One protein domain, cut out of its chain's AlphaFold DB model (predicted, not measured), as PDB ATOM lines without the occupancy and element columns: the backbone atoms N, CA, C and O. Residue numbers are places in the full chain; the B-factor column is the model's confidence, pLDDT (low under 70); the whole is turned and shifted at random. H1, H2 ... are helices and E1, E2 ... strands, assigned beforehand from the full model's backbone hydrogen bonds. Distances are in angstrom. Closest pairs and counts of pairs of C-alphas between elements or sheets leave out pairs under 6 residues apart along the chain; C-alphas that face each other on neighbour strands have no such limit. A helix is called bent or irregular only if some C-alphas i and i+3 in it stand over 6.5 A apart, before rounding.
ATOM      1  N   PHE A   6       8.774 -51.154  27.775       92.38
ATOM      2  CA  PHE A   6       7.751 -51.892  27.067       92.38
ATOM      3  C   PHE A   6       8.320 -52.365  25.735       92.38
ATOM      4  O   PHE A   6       8.851 -51.566  24.956       92.38
ATOM      5  N   GLY A   7       8.188 -53.658  25.473       94.19
ATOM      6  CA  GLY A   7       8.380 -54.254  24.164       94.19
ATOM      7  C   GLY A   7       7.053 -54.310  23.417       94.19
ATOM      8  O   GLY A   7       6.091 -54.887  23.922       94.19
ATOM      9  N   VAL A   8       6.994 -53.748  22.209       95.25
ATOM     10  CA  VAL A   8       5.862 -53.954  21.289       95.25
ATOM     11  C   VAL A   8       6.314 -54.862  20.161       95.25
ATOM     12  O   VAL A   8       7.357 -54.618  19.551       95.25
ATOM     13  N   TYR A   9       5.529 -55.892  19.872       95.88
ATOM     14  CA  TYR A   9       5.897 -56.943  18.933       95.88
ATOM     15  C   TYR A   9       4.872 -57.090  17.817       95.88
ATOM     16  O   TYR A   9       3.666 -56.967  18.046       95.88
ATOM     17  N   ALA A  10       5.360 -57.415  16.625       96.25
ATOM     18  CA  ALA A  10       4.554 -57.811  15.484       96.25
ATOM     19  C   ALA A  10       4.047 -59.259  15.619       96.25
ATOM     20  O   ALA A  10       4.539 -60.047  16.431       96.25
ATOM     21  N   SER A  11       3.083 -59.635  14.781       93.25
ATOM     22  CA  SER A  11       2.541 -60.998  14.671       93.25
ATOM     23  C   SER A  11       3.583 -62.034  14.252       93.25
ATOM     24  O   SER A  11       3.462 -63.202  14.606       93.25
ATOM     25  N   THR A  12       4.647 -61.601  13.575       93.62
ATOM     26  CA  THR A  12       5.820 -62.419  13.233       93.62
ATOM     27  C   THR A  12       6.722 -62.719  14.434       93.62
ATOM     28  O   THR A  12       7.664 -63.496  14.307       93.62
ATOM     29  N   GLY A  13       6.474 -62.093  15.588       91.75
ATOM     30  CA  GLY A  13       7.343 -62.147  16.765       91.75
ATOM     31  C   GLY A  13       8.486 -61.128  16.745       91.75
ATOM     32  O   GLY A  13       9.226 -61.036  17.722       91.75
ATOM     33  N   GLU A  14       8.632 -60.332  15.680       94.69
ATOM     34  CA  GLU A  14       9.622 -59.251  15.623       94.69
ATOM     35  C   GLU A  14       9.295 -58.154  16.647       94.69
ATOM     36  O   GLU A  14       8.157 -57.691  16.731       94.69
ATOM     37  N   ARG A  15      10.297 -57.687  17.402       95.31
ATOM     38  CA  ARG A  15      10.154 -56.521  18.283       95.31
ATOM     39  C   ARG A  15      10.224 -55.227  17.468       95.31
ATOM     40  O   ARG A  15      11.273 -54.872  16.934       95.31
ATOM     41  N   VAL A  16       9.111 -54.505  17.421       96.00
ATOM     42  CA  VAL A  16       8.930 -53.246  16.682       96.00
ATOM     43  C   VAL A  16       9.374 -52.039  17.510       96.00
ATOM     44  O   VAL A  16       9.939 -51.086  16.970       96.00
ATOM     45  N   TYR A  17       9.136 -52.076  18.822       95.38
ATOM     46  CA  TYR A  17       9.487 -51.003  19.750       95.38
ATOM     47  C   TYR A  17      10.057 -51.577  21.048       95.38
ATOM     48  O   TYR A  17       9.608 -52.622  21.511       95.38
ATOM     49  N   LEU A  18      11.026 -50.864  21.625       94.19
ATOM     50  CA  LEU A  18      11.515 -51.062  22.987       94.19
ATOM     51  C   LEU A  18      11.775 -49.697  23.631       94.19
ATOM     52  O   LEU A  18      12.481 -48.859  23.053       94.19
ATOM     53  N   GLY A  19      11.232 -49.477  24.822       93.19
ATOM     54  CA  GLY A  19      11.491 -48.274  25.614       93.19
ATOM     55  C   GLY A  19      10.356 -47.924  26.566       93.19
ATOM     56  O   GLY A  19       9.397 -48.672  26.714       93.19
ATOM     57  N   ASP A  20      10.459 -46.762  27.193       92.56
ATOM     58  CA  ASP A  20       9.537 -46.269  28.221       92.56
ATOM     59  C   ASP A  20       8.509 -45.247  27.688       92.56
ATOM     60  O   ASP A  20       7.849 -44.549  28.467       92.56
ATOM     61  N   PHE A  21       8.415 -45.107  26.363       93.00
ATOM     62  CA  PHE A  21       7.637 -44.091  25.649       93.00
ATOM     63  C   PHE A  21       8.007 -42.640  25.985       93.00
ATOM     64  O   PHE A  21       7.184 -41.743  25.813       93.00
ATOM     65  N   SER A  22       9.235 -42.363  26.428       92.56
ATOM     66  CA  SER A  22       9.720 -40.988  26.640       92.56
ATOM     67  C   SER A  22       9.706 -40.111  25.383       92.56
ATOM     68  O   SER A  22       9.722 -38.886  25.494       92.56
ATOM     69  N   GLU A  23       9.618 -40.704  24.190       92.00
ATOM     70  CA  GLU A  23       9.443 -39.984  22.926       92.00
ATOM     71  C   GLU A  23       8.017 -39.435  22.732       92.00
ATOM     72  O   GLU A  23       7.788 -38.597  21.857       92.00
ATOM     73  N   VAL A  24       7.061 -39.908  23.534       91.88
ATOM     74  CA  VAL A  24       5.665 -39.468  23.536       91.88
ATOM     75  C   VAL A  24       5.517 -38.265  24.482       91.88
ATOM     76  O   VAL A  24       5.906 -38.353  25.647       91.88
ATOM     77  N   PRO A  25       4.931 -37.138  24.037       90.38
ATOM     78  CA  PRO A  25       4.665 -35.996  24.905       90.38
ATOM     79  C   PRO A  25       3.688 -36.326  26.044       90.38
ATOM     80  O   PRO A  25       2.701 -37.043  25.860       90.38
ATOM     81  N   GLU A  26       3.896 -35.724  27.214       88.00
ATOM     82  CA  GLU A  26       2.827 -35.581  28.209       88.00
ATOM     83  C   GLU A  26       1.715 -34.691  27.621       88.00
ATOM     84  O   GLU A  26       2.039 -33.688  26.983       88.00
ATOM     85  N   PRO A  27       0.413 -34.993  27.797       89.56
ATOM     86  CA  PRO A  27      -0.210 -36.032  28.629       89.56
ATOM     87  C   PRO A  27      -0.473 -37.370  27.908       89.56
ATOM     88  O   PRO A  27      -1.037 -38.288  28.505       89.56
ATOM     89  N   HIS A  28      -0.118 -37.492  26.626       90.44
ATOM     90  CA  HIS A  28      -0.382 -38.699  25.831       90.44
ATOM     91  C   HIS A  28       0.372 -39.912  26.375       90.44
ATOM     92  O   HIS A  28      -0.206 -40.994  26.478       90.44
ATOM     93  N   ARG A  29       1.629 -39.716  26.791       92.12
ATOM     94  CA  ARG A  29       2.466 -40.766  27.385       92.12
ATOM     95  C   ARG A  29       1.812 -41.391  28.613       92.12
ATOM     96  O   ARG A  29       1.751 -42.609  28.715       92.12
ATOM     97  N   ARG A  30       1.275 -40.566  29.509       92.12
ATOM     98  CA  ARG A  30       0.593 -41.032  30.719       92.12
ATOM     99  C   ARG A  30      -0.613 -41.907  30.407       92.12
ATOM    100  O   ARG A  30      -0.693 -43.010  30.925       92.12
ATOM    101  N   LYS A  31      -1.492 -41.458  29.504       92.75
ATOM    102  CA  LYS A  31      -2.665 -42.240  29.073       92.75
ATOM    103  C   LYS A  31      -2.267 -43.569  28.429       92.75
ATOM    104  O   LYS A  31      -2.939 -44.571  28.634       92.75
ATOM    105  N   LEU A  32      -1.185 -43.566  27.648       92.62
ATOM    106  CA  LEU A  32      -0.630 -44.774  27.045       92.62
ATOM    107  C   LEU A  32      -0.150 -45.758  28.107       92.62
ATOM    108  O   LEU A  32      -0.557 -46.912  28.074       92.62
ATOM    109  N   ILE A  33       0.663 -45.299  29.059       92.62
ATOM    110  CA  ILE A  33       1.163 -46.144  30.147       92.62
ATOM    111  C   ILE A  33       0.001 -46.663  30.997       92.62
ATOM    112  O   ILE A  33      -0.074 -47.860  31.218       92.62
ATOM    113  N   GLU A  34      -0.946 -45.814  31.400       93.19
ATOM    114  CA  GLU A  34      -2.127 -46.231  32.173       93.19
ATOM    115  C   GLU A  34      -2.936 -47.319  31.452       93.19
ATOM    116  O   GLU A  34      -3.336 -48.307  32.065       93.19
ATOM    117  N   ALA A  35      -3.146 -47.179  30.142       92.50
ATOM    118  CA  ALA A  35      -3.888 -48.165  29.367       92.50
ATOM    119  C   ALA A  35      -3.113 -49.480  29.175       92.50
ATOM    120  O   ALA A  35      -3.723 -50.550  29.198       92.50
ATOM    121  N   ILE A  36      -1.787 -49.426  29.014       92.38
ATOM    122  CA  ILE A  36      -0.947 -50.630  28.967       92.38
ATOM    123  C   ILE A  36      -0.909 -51.306  30.342       92.38
ATOM    124  O   ILE A  36      -1.060 -52.518  30.416       92.38
ATOM    125  N   ASP A  37      -0.769 -50.551  31.428       90.62
ATOM    126  CA  ASP A  37      -0.779 -51.085  32.791       90.62
ATOM    127  C   ASP A  37      -2.114 -51.769  33.120       90.62
ATOM    128  O   ASP A  37      -2.131 -52.796  33.794       90.62
ATOM    129  N   GLN A  38      -3.228 -51.225  32.627       90.69
ATOM    130  CA  GLN A  38      -4.555 -51.774  32.890       90.69
ATOM    131  C   GLN A  38      -4.899 -52.983  32.011       90.69
ATOM    132  O   GLN A  38      -5.570 -53.905  32.474       90.69
ATOM    133  N   TRP A  39      -4.487 -52.975  30.741       89.38
ATOM    134  CA  TRP A  39      -5.005 -53.914  29.741       89.38
ATOM    135  C   TRP A  39      -3.924 -54.693  28.984       89.38
ATOM    136  O   TRP A  39      -4.255 -55.589  28.211       89.38
ATOM    137  N   GLY A  40      -2.644 -54.353  29.143       86.06
ATOM    138  CA  GLY A  40      -1.544 -54.836  28.300       86.06
ATOM    139  C   GLY A  40      -1.433 -56.357  28.249       86.06
ATOM    140  O   GLY A  40      -1.275 -56.912  27.167       86.06
ATOM    141  N   ASP A  41      -1.627 -57.023  29.388       83.94
ATOM    142  CA  ASP A  41      -1.507 -58.483  29.508       83.94
ATOM    143  C   ASP A  41      -2.632 -59.256  28.799       83.94
ATOM    144  O   ASP A  41      -2.476 -60.437  28.487       83.94
ATOM    145  N   VAL A  42      -3.771 -58.605  28.536       88.38
ATOM    146  CA  VAL A  42      -4.930 -59.216  27.861       88.38
ATOM    147  C   VAL A  42      -5.122 -58.706  26.433       88.38
ATOM    148  O   VAL A  42      -5.879 -59.300  25.662       88.38
ATOM    149  N   MET A  43      -4.448 -57.619  26.053       89.25
ATOM    150  CA  MET A  43      -4.514 -57.068  24.704       89.25
ATOM    151  C   MET A  43      -3.618 -57.856  23.751       89.25
ATOM    152  O   MET A  43      -2.396 -57.880  23.881       89.25
ATOM    153  N   VAL A  44      -4.241 -58.430  22.723       92.19
ATOM    154  CA  VAL A  44      -3.549 -59.117  21.629       92.19
ATOM    155  C   VAL A  44      -4.069 -58.661  20.269       92.19
ATOM    156  O   VAL A  44      -5.205 -58.191  20.151       92.19
ATOM    157  N   GLY A  45      -3.240 -58.804  19.235       93.00
ATOM    158  CA  GLY A  45      -3.602 -58.538  17.845       93.00
ATOM    159  C   GLY A  45      -4.279 -57.179  17.669       93.00
ATOM    160  O   GLY A  45      -3.695 -56.128  17.938       93.00
ATOM    161  N   TRP A  46      -5.542 -57.198  17.237       92.88
ATOM    162  CA  TRP A  46      -6.322 -55.992  16.952       92.88
ATOM    163  C   TRP A  46      -6.383 -55.005  18.130       92.88
ATOM    164  O   TRP A  46      -6.197 -53.811  17.913       92.88
ATOM    165  N   GLY A  47      -6.518 -55.479  19.374       93.94
ATOM    166  CA  GLY A  47      -6.583 -54.595  20.547       93.94
ATOM    167  C   GLY A  47      -5.317 -53.755  20.746       93.94
ATOM    168  O   GLY A  47      -5.394 -52.565  21.046       93.94
ATOM    169  N   VAL A  48      -4.144 -54.344  20.488       94.31
ATOM    170  CA  VAL A  48      -2.858 -53.627  20.539       94.31
ATOM    171  C   VAL A  48      -2.781 -52.566  19.444       94.31
ATOM    172  O   VAL A  48      -2.342 -51.446  19.695       94.31
ATOM    173  N   ASN A  49      -3.220 -52.906  18.231       95.25
ATOM    174  CA  ASN A  49      -3.212 -51.978  17.103       95.25
ATOM    175  C   ASN A  49      -4.116 -50.771  17.363       95.25
ATOM    176  O   ASN A  49      -3.680 -49.637  17.165       95.25
ATOM    177  N   GLU A  50      -5.329 -51.005  17.864       93.50
ATOM    178  CA  GLU A  50      -6.276 -49.942  18.204       93.50
ATOM    179  C   GLU A  50      -5.761 -49.039  19.325       93.50
ATOM    180  O   GLU A  50      -5.873 -47.815  19.221       93.50
ATOM    181  N   LEU A  51      -5.150 -49.613  20.368       93.19
ATOM    182  CA  LEU A  51      -4.542 -48.841  21.450       93.19
ATOM    183  C   LEU A  51      -3.457 -47.901  20.916       93.19
ATOM    184  O   LEU A  51      -3.503 -46.692  21.161       93.19
ATOM    185  N   ILE A  52      -2.482 -48.461  20.191       93.75
ATOM    186  CA  ILE A  52      -1.347 -47.705  19.659       93.75
ATOM    187  C   ILE A  52      -1.846 -46.627  18.701       93.75
ATOM    188  O   ILE A  52      -1.492 -45.463  18.868       93.75
ATOM    189  N   TYR A  53      -2.716 -46.970  17.752       91.88
ATOM    190  CA  TYR A  53      -3.254 -46.005  16.798       91.88
ATOM    191  C   TYR A  53      -4.029 -44.872  17.488       91.88
ATOM    192  O   TYR A  53      -3.761 -43.691  17.247       91.88
ATOM    193  N   SER A  54      -4.945 -45.212  18.399       89.88
ATOM    194  CA  SER A  54      -5.798 -44.234  19.082       89.88
ATOM    195  C   SER A  54      -4.998 -43.281  19.965       89.88
ATOM    196  O   SER A  54      -5.245 -42.072  19.961       89.88
ATOM    197  N   LEU A  55      -4.018 -43.801  20.708       91.00
ATOM    198  CA  LEU A  55      -3.227 -43.002  21.647       91.00
ATOM    199  C   LEU A  55      -2.027 -42.310  21.001       91.00
ATOM    200  O   LEU A  55      -1.485 -41.385  21.605       91.00
ATOM    201  N   MET A  56      -1.637 -42.688  19.780       90.81
ATOM    202  CA  MET A  56      -0.546 -42.049  19.033       90.81
ATOM    203  C   MET A  56      -1.007 -41.146  17.885       90.81
ATOM    204  O   MET A  56      -0.168 -40.564  17.201       90.81
ATOM    205  N   ARG A  57      -2.319 -40.925  17.720       86.56
ATOM    206  CA  ARG A  57      -2.877 -40.015  16.700       86.56
ATOM    207  C   ARG A  57      -2.300 -38.594  16.751       86.56
ATOM    208  O   ARG A  57      -2.186 -37.946  15.713       86.56
ATOM    209  N   TRP A  58      -1.892 -38.133  17.937       88.62
ATOM    210  CA  TRP A  58      -1.225 -36.838  18.128       88.62
ATOM    211  C   TRP A  58       0.021 -36.683  17.248       88.62
ATOM    212  O   TRP A  58       0.358 -35.576  16.836       88.62
ATOM    213  N   HIS A  59       0.703 -37.785  16.920       89.19
ATOM    214  CA  HIS A  59       1.919 -37.756  16.115       89.19
ATOM    215  C   HIS A  59       1.664 -37.159  14.728       89.19
ATOM    216  O   HIS A  59       2.554 -36.512  14.172       89.19
ATOM    217  N   ASP A  60       0.456 -37.322  14.185       87.25
ATOM    218  CA  ASP A  60       0.056 -36.805  12.875       87.25
ATOM    219  C   ASP A  60      -0.724 -35.490  12.947       87.25
ATOM    220  O   ASP A  60      -1.147 -34.962  11.916       87.25
ATOM    221  N   GLU A  61      -0.862 -34.906  14.140       89.75
ATOM    222  CA  GLU A  61      -1.423 -33.571  14.277       89.75
ATOM    223  C   GLU A  61      -0.569 -32.548  13.532       89.75
ATOM    224  O   GLU A  61       0.667 -32.555  13.544       89.75
ATOM    225  N   THR A  62      -1.261 -31.626  12.874       91.00
ATOM    226  CA  THR A  62      -0.644 -30.549  12.111       91.00
ATOM    227  C   THR A  62      -1.167 -29.206  12.576       91.00
ATOM    228  O   THR A  62      -2.364 -29.065  12.818       91.00
ATOM    229  N   ASN A  95       9.429 -38.510  15.654       91.88
ATOM    230  CA  ASN A  95      10.362 -39.454  16.250       91.88
ATOM    231  C   ASN A  95      10.330 -40.765  15.461       91.88
ATOM    232  O   ASN A  95       9.259 -41.320  15.233       91.88
ATOM    233  N   GLU A  96      11.495 -41.265  15.059       92.19
ATOM    234  CA  GLU A  96      11.598 -42.445  14.195       92.19
ATOM    235  C   GLU A  96      11.090 -43.729  14.859       92.19
ATOM    236  O   GLU A  96      10.479 -44.554  14.184       92.19
ATOM    237  N   LYS A  97      11.261 -43.889  16.180       93.31
ATOM    238  CA  LYS A  97      10.740 -45.056  16.911       93.31
ATOM    239  C   LYS A  97       9.214 -45.059  16.919       93.31
ATOM    240  O   LYS A  97       8.607 -46.096  16.669       93.31
ATOM    241  N   ILE A  98       8.603 -43.895  17.153       94.12
ATOM    242  CA  ILE A  98       7.141 -43.734  17.114       94.12
ATOM    243  C   ILE A  98       6.616 -43.885  15.684       94.12
ATOM    244  O   ILE A  98       5.622 -44.572  15.469       94.12
ATOM    245  N   ALA A  99       7.308 -43.318  14.695       92.69
ATOM    246  CA  ALA A  99       6.950 -43.478  13.290       92.69
ATOM    247  C   ALA A  99       6.992 -44.953  12.863       92.69
ATOM    248  O   ALA A  99       6.033 -45.435  12.268       92.69
ATOM    249  N   ARG A 100       8.049 -45.694  13.224       93.19
ATOM    250  CA  ARG A 100       8.148 -47.137  12.961       93.19
ATOM    251  C   ARG A 100       7.006 -47.906  13.613       93.19
ATOM    252  O   ARG A 100       6.374 -48.717  12.947       93.19
ATOM    253  N   LEU A 101       6.724 -47.623  14.882       94.44
ATOM    254  CA  LEU A 101       5.629 -48.258  15.606       94.44
ATOM    255  C   LEU A 101       4.272 -48.024  14.919       94.44
ATOM    256  O   LEU A 101       3.511 -48.973  14.743       94.44
ATOM    257  N   LEU A 102       4.006 -46.795  14.464       93.81
ATOM    258  CA  LEU A 102       2.795 -46.441  13.718       93.81
ATOM    259  C   LEU A 102       2.717 -47.109  12.337       93.81
ATOM    260  O   LEU A 102       1.642 -47.552  11.947       93.81
ATOM    261  N   MET A 103       3.830 -47.232  11.604       94.06
ATOM    262  CA  MET A 103       3.855 -47.939  10.311       94.06
ATOM    263  C   MET A 103       3.544 -49.434  10.439       94.06
ATOM    264  O   MET A 103       3.098 -50.049   9.475       94.06
ATOM    265  N   CYS A 104       3.792 -50.023  11.609       95.19
ATOM    266  CA  CYS A 104       3.487 -51.422  11.893       95.19
ATOM    267  C   CYS A 104       2.064 -51.634  12.442       95.19
ATOM    268  O   CYS A 104       1.688 -52.772  12.720       95.19
ATOM    269  N   VAL A 105       1.252 -50.581  12.593       94.38
ATOM    270  CA  VAL A 105      -0.175 -50.740  12.906       94.38
ATOM    271  C   VAL A 105      -0.844 -51.562  11.796       94.38
ATOM    272  O   VAL A 105      -0.657 -51.318  10.609       94.38
ATOM    273  N   GLY A 106      -1.610 -52.570  12.199       93.75
ATOM    274  CA  GLY A 106      -2.152 -53.640  11.362       93.75
ATOM    275  C   GLY A 106      -1.394 -54.965  11.503       93.75
ATOM    276  O   GLY A 106      -1.969 -56.016  11.228       93.75
ATOM    277  N   SER A 107      -0.144 -54.947  11.977       96.31
ATOM    278  CA  SER A 107       0.667 -56.152  12.200       96.31
ATOM    279  C   SER A 107       1.153 -56.318  13.638       96.31
ATOM    280  O   SER A 107       1.799 -57.322  13.935       96.31
ATOM    281  N   LEU A 108       0.829 -55.395  14.551       96.25
ATOM    282  CA  LEU A 108       1.162 -55.541  15.971       96.25
ATOM    283  C   LEU A 108       0.353 -56.679  16.599       96.25
ATOM    284  O   LEU A 108      -0.793 -56.926  16.223       96.25
ATOM    285  N   ASN A 109       0.945 -57.367  17.569       96.38
ATOM    286  CA  ASN A 109       0.330 -58.523  18.206       96.38
ATOM    287  C   ASN A 109       0.316 -58.459  19.729       96.38
ATOM    288  O   ASN A 109      -0.624 -58.955  20.330       96.38
ATOM    289  N   GLN A 110       1.334 -57.881  20.363       95.56
ATOM    290  CA  GLN A 110       1.439 -57.884  21.823       95.56
ATOM    291  C   GLN A 110       2.289 -56.718  22.323       95.56
ATOM    292  O   GLN A 110       3.220 -56.279  21.638       95.56
ATOM    293  N   ILE A 111       1.991 -56.275  23.542       93.94
ATOM    294  CA  ILE A 111       2.819 -55.364  24.332       93.94
ATOM    295  C   ILE A 111       3.203 -56.110  25.607       93.94
ATOM    296  O   ILE A 111       2.359 -56.765  26.208       93.94
ATOM    297  N   ARG A 112       4.473 -56.054  26.002       90.75
ATOM    298  CA  ARG A 112       4.970 -56.720  27.212       90.75
ATOM    299  C   ARG A 112       5.904 -55.798  27.972       90.75
ATOM    300  O   ARG A 112       6.633 -55.023  27.356       90.75
ATOM    301  N   TYR A 113       5.922 -55.920  29.293       88.81
ATOM    302  CA  TYR A 113       7.002 -55.343  30.082       88.81
ATOM    303  C   TYR A 113       8.313 -56.070  29.794       88.81
ATOM    304  O   TYR A 113       8.342 -57.296  29.677       88.81
ATOM    305  N   GLU A 114       9.394 -55.305  29.714       86.44
ATOM    306  CA  GLU A 114      10.755 -55.822  29.667       86.44
ATOM    307  C   GLU A 114      11.558 -55.188  30.801       86.44
ATOM    308  O   GLU A 114      11.621 -53.962  30.935       86.44
ATOM    309  N   GLU A 115      12.154 -56.029  31.643       76.25
ATOM    310  CA  GLU A 115      13.107 -55.565  32.644       76.25
ATOM    311  C   GLU A 115      14.378 -55.081  31.935       76.25
ATOM    312  O   GLU A 115      14.820 -55.668  30.945       76.25
TER     313      GLU A 115
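What this domain is: This is residues 6 to 62 and 95 to 115 of the 117 residues of an uncharacterized protein of Candidatus Dadabacteria bacterium (UniProt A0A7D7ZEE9). What is the main picture? A small sheet, E2 E1 E3, is a wall across one end of two longer helices, H1 and H2, which run side by side as a hairpin, while H3 packs over E2 and E1; these two layers have the helices on one face of the sheet. What is it built of? The printed part has 78 residues with three named helices and three named strands, in the order E1 E2 H1 H2 H3 E3; the sheet is antiparallel and the class mixed. How large is it? It is compact, with a radius of gyration of the C-alphas of 11.3 A and spans of 32 by 24 by 22 A.

Where its parts are: Where are the first strands? E1, residues 6 to 10, begins at C-alpha 6 (7.751, -51.892, 27.067) and is 13.4 A long; E2, residues 15 to 19, is 11.1 A. What follows? H1, residues 28 to 39, is 16.4 A; H2, residues 46 to 60, is 20.6 A and irregular, with C-alphas 55 and 58 7.4 A apart. H3, residues 96 to 103, is 10.3 A; E3, residues 108 to 114, is 16.7 A and ends at C-alpha 114 (10.755, -55.822, 29.667).

How they stand to each other: How is the sheet paired? E1 and E2 form a hairpin, with N 8 and O 17 at 2.9 A; E1 and E3 have N 7 and O 112 at 2.8 A. How do the helices stand? H1 and H2 touch, closest at C-alphas of Leu 32 and Leu 55, 6.2 A, opposite ways at a shallow tilt of 7 degrees. H2 stands up from the sheet at 51 degrees; with residues 52 to 56 alone it only just touches H3, by 3 pairs of C-alphas within 8 A, closest Tyr 53 and Leu 102, 6.8 A. Are their backbones paired? Every O i to N i+4 pair is within hydrogen-bond range in H1 and H3, and 8 of 11 in H2.

The domain as a whole: Is there a cut? Residues 63 to 94 are not printed, and C-alphas 62 and 95 are 14.7 A apart. Is confidence low anywhere? No printed residue is under 70.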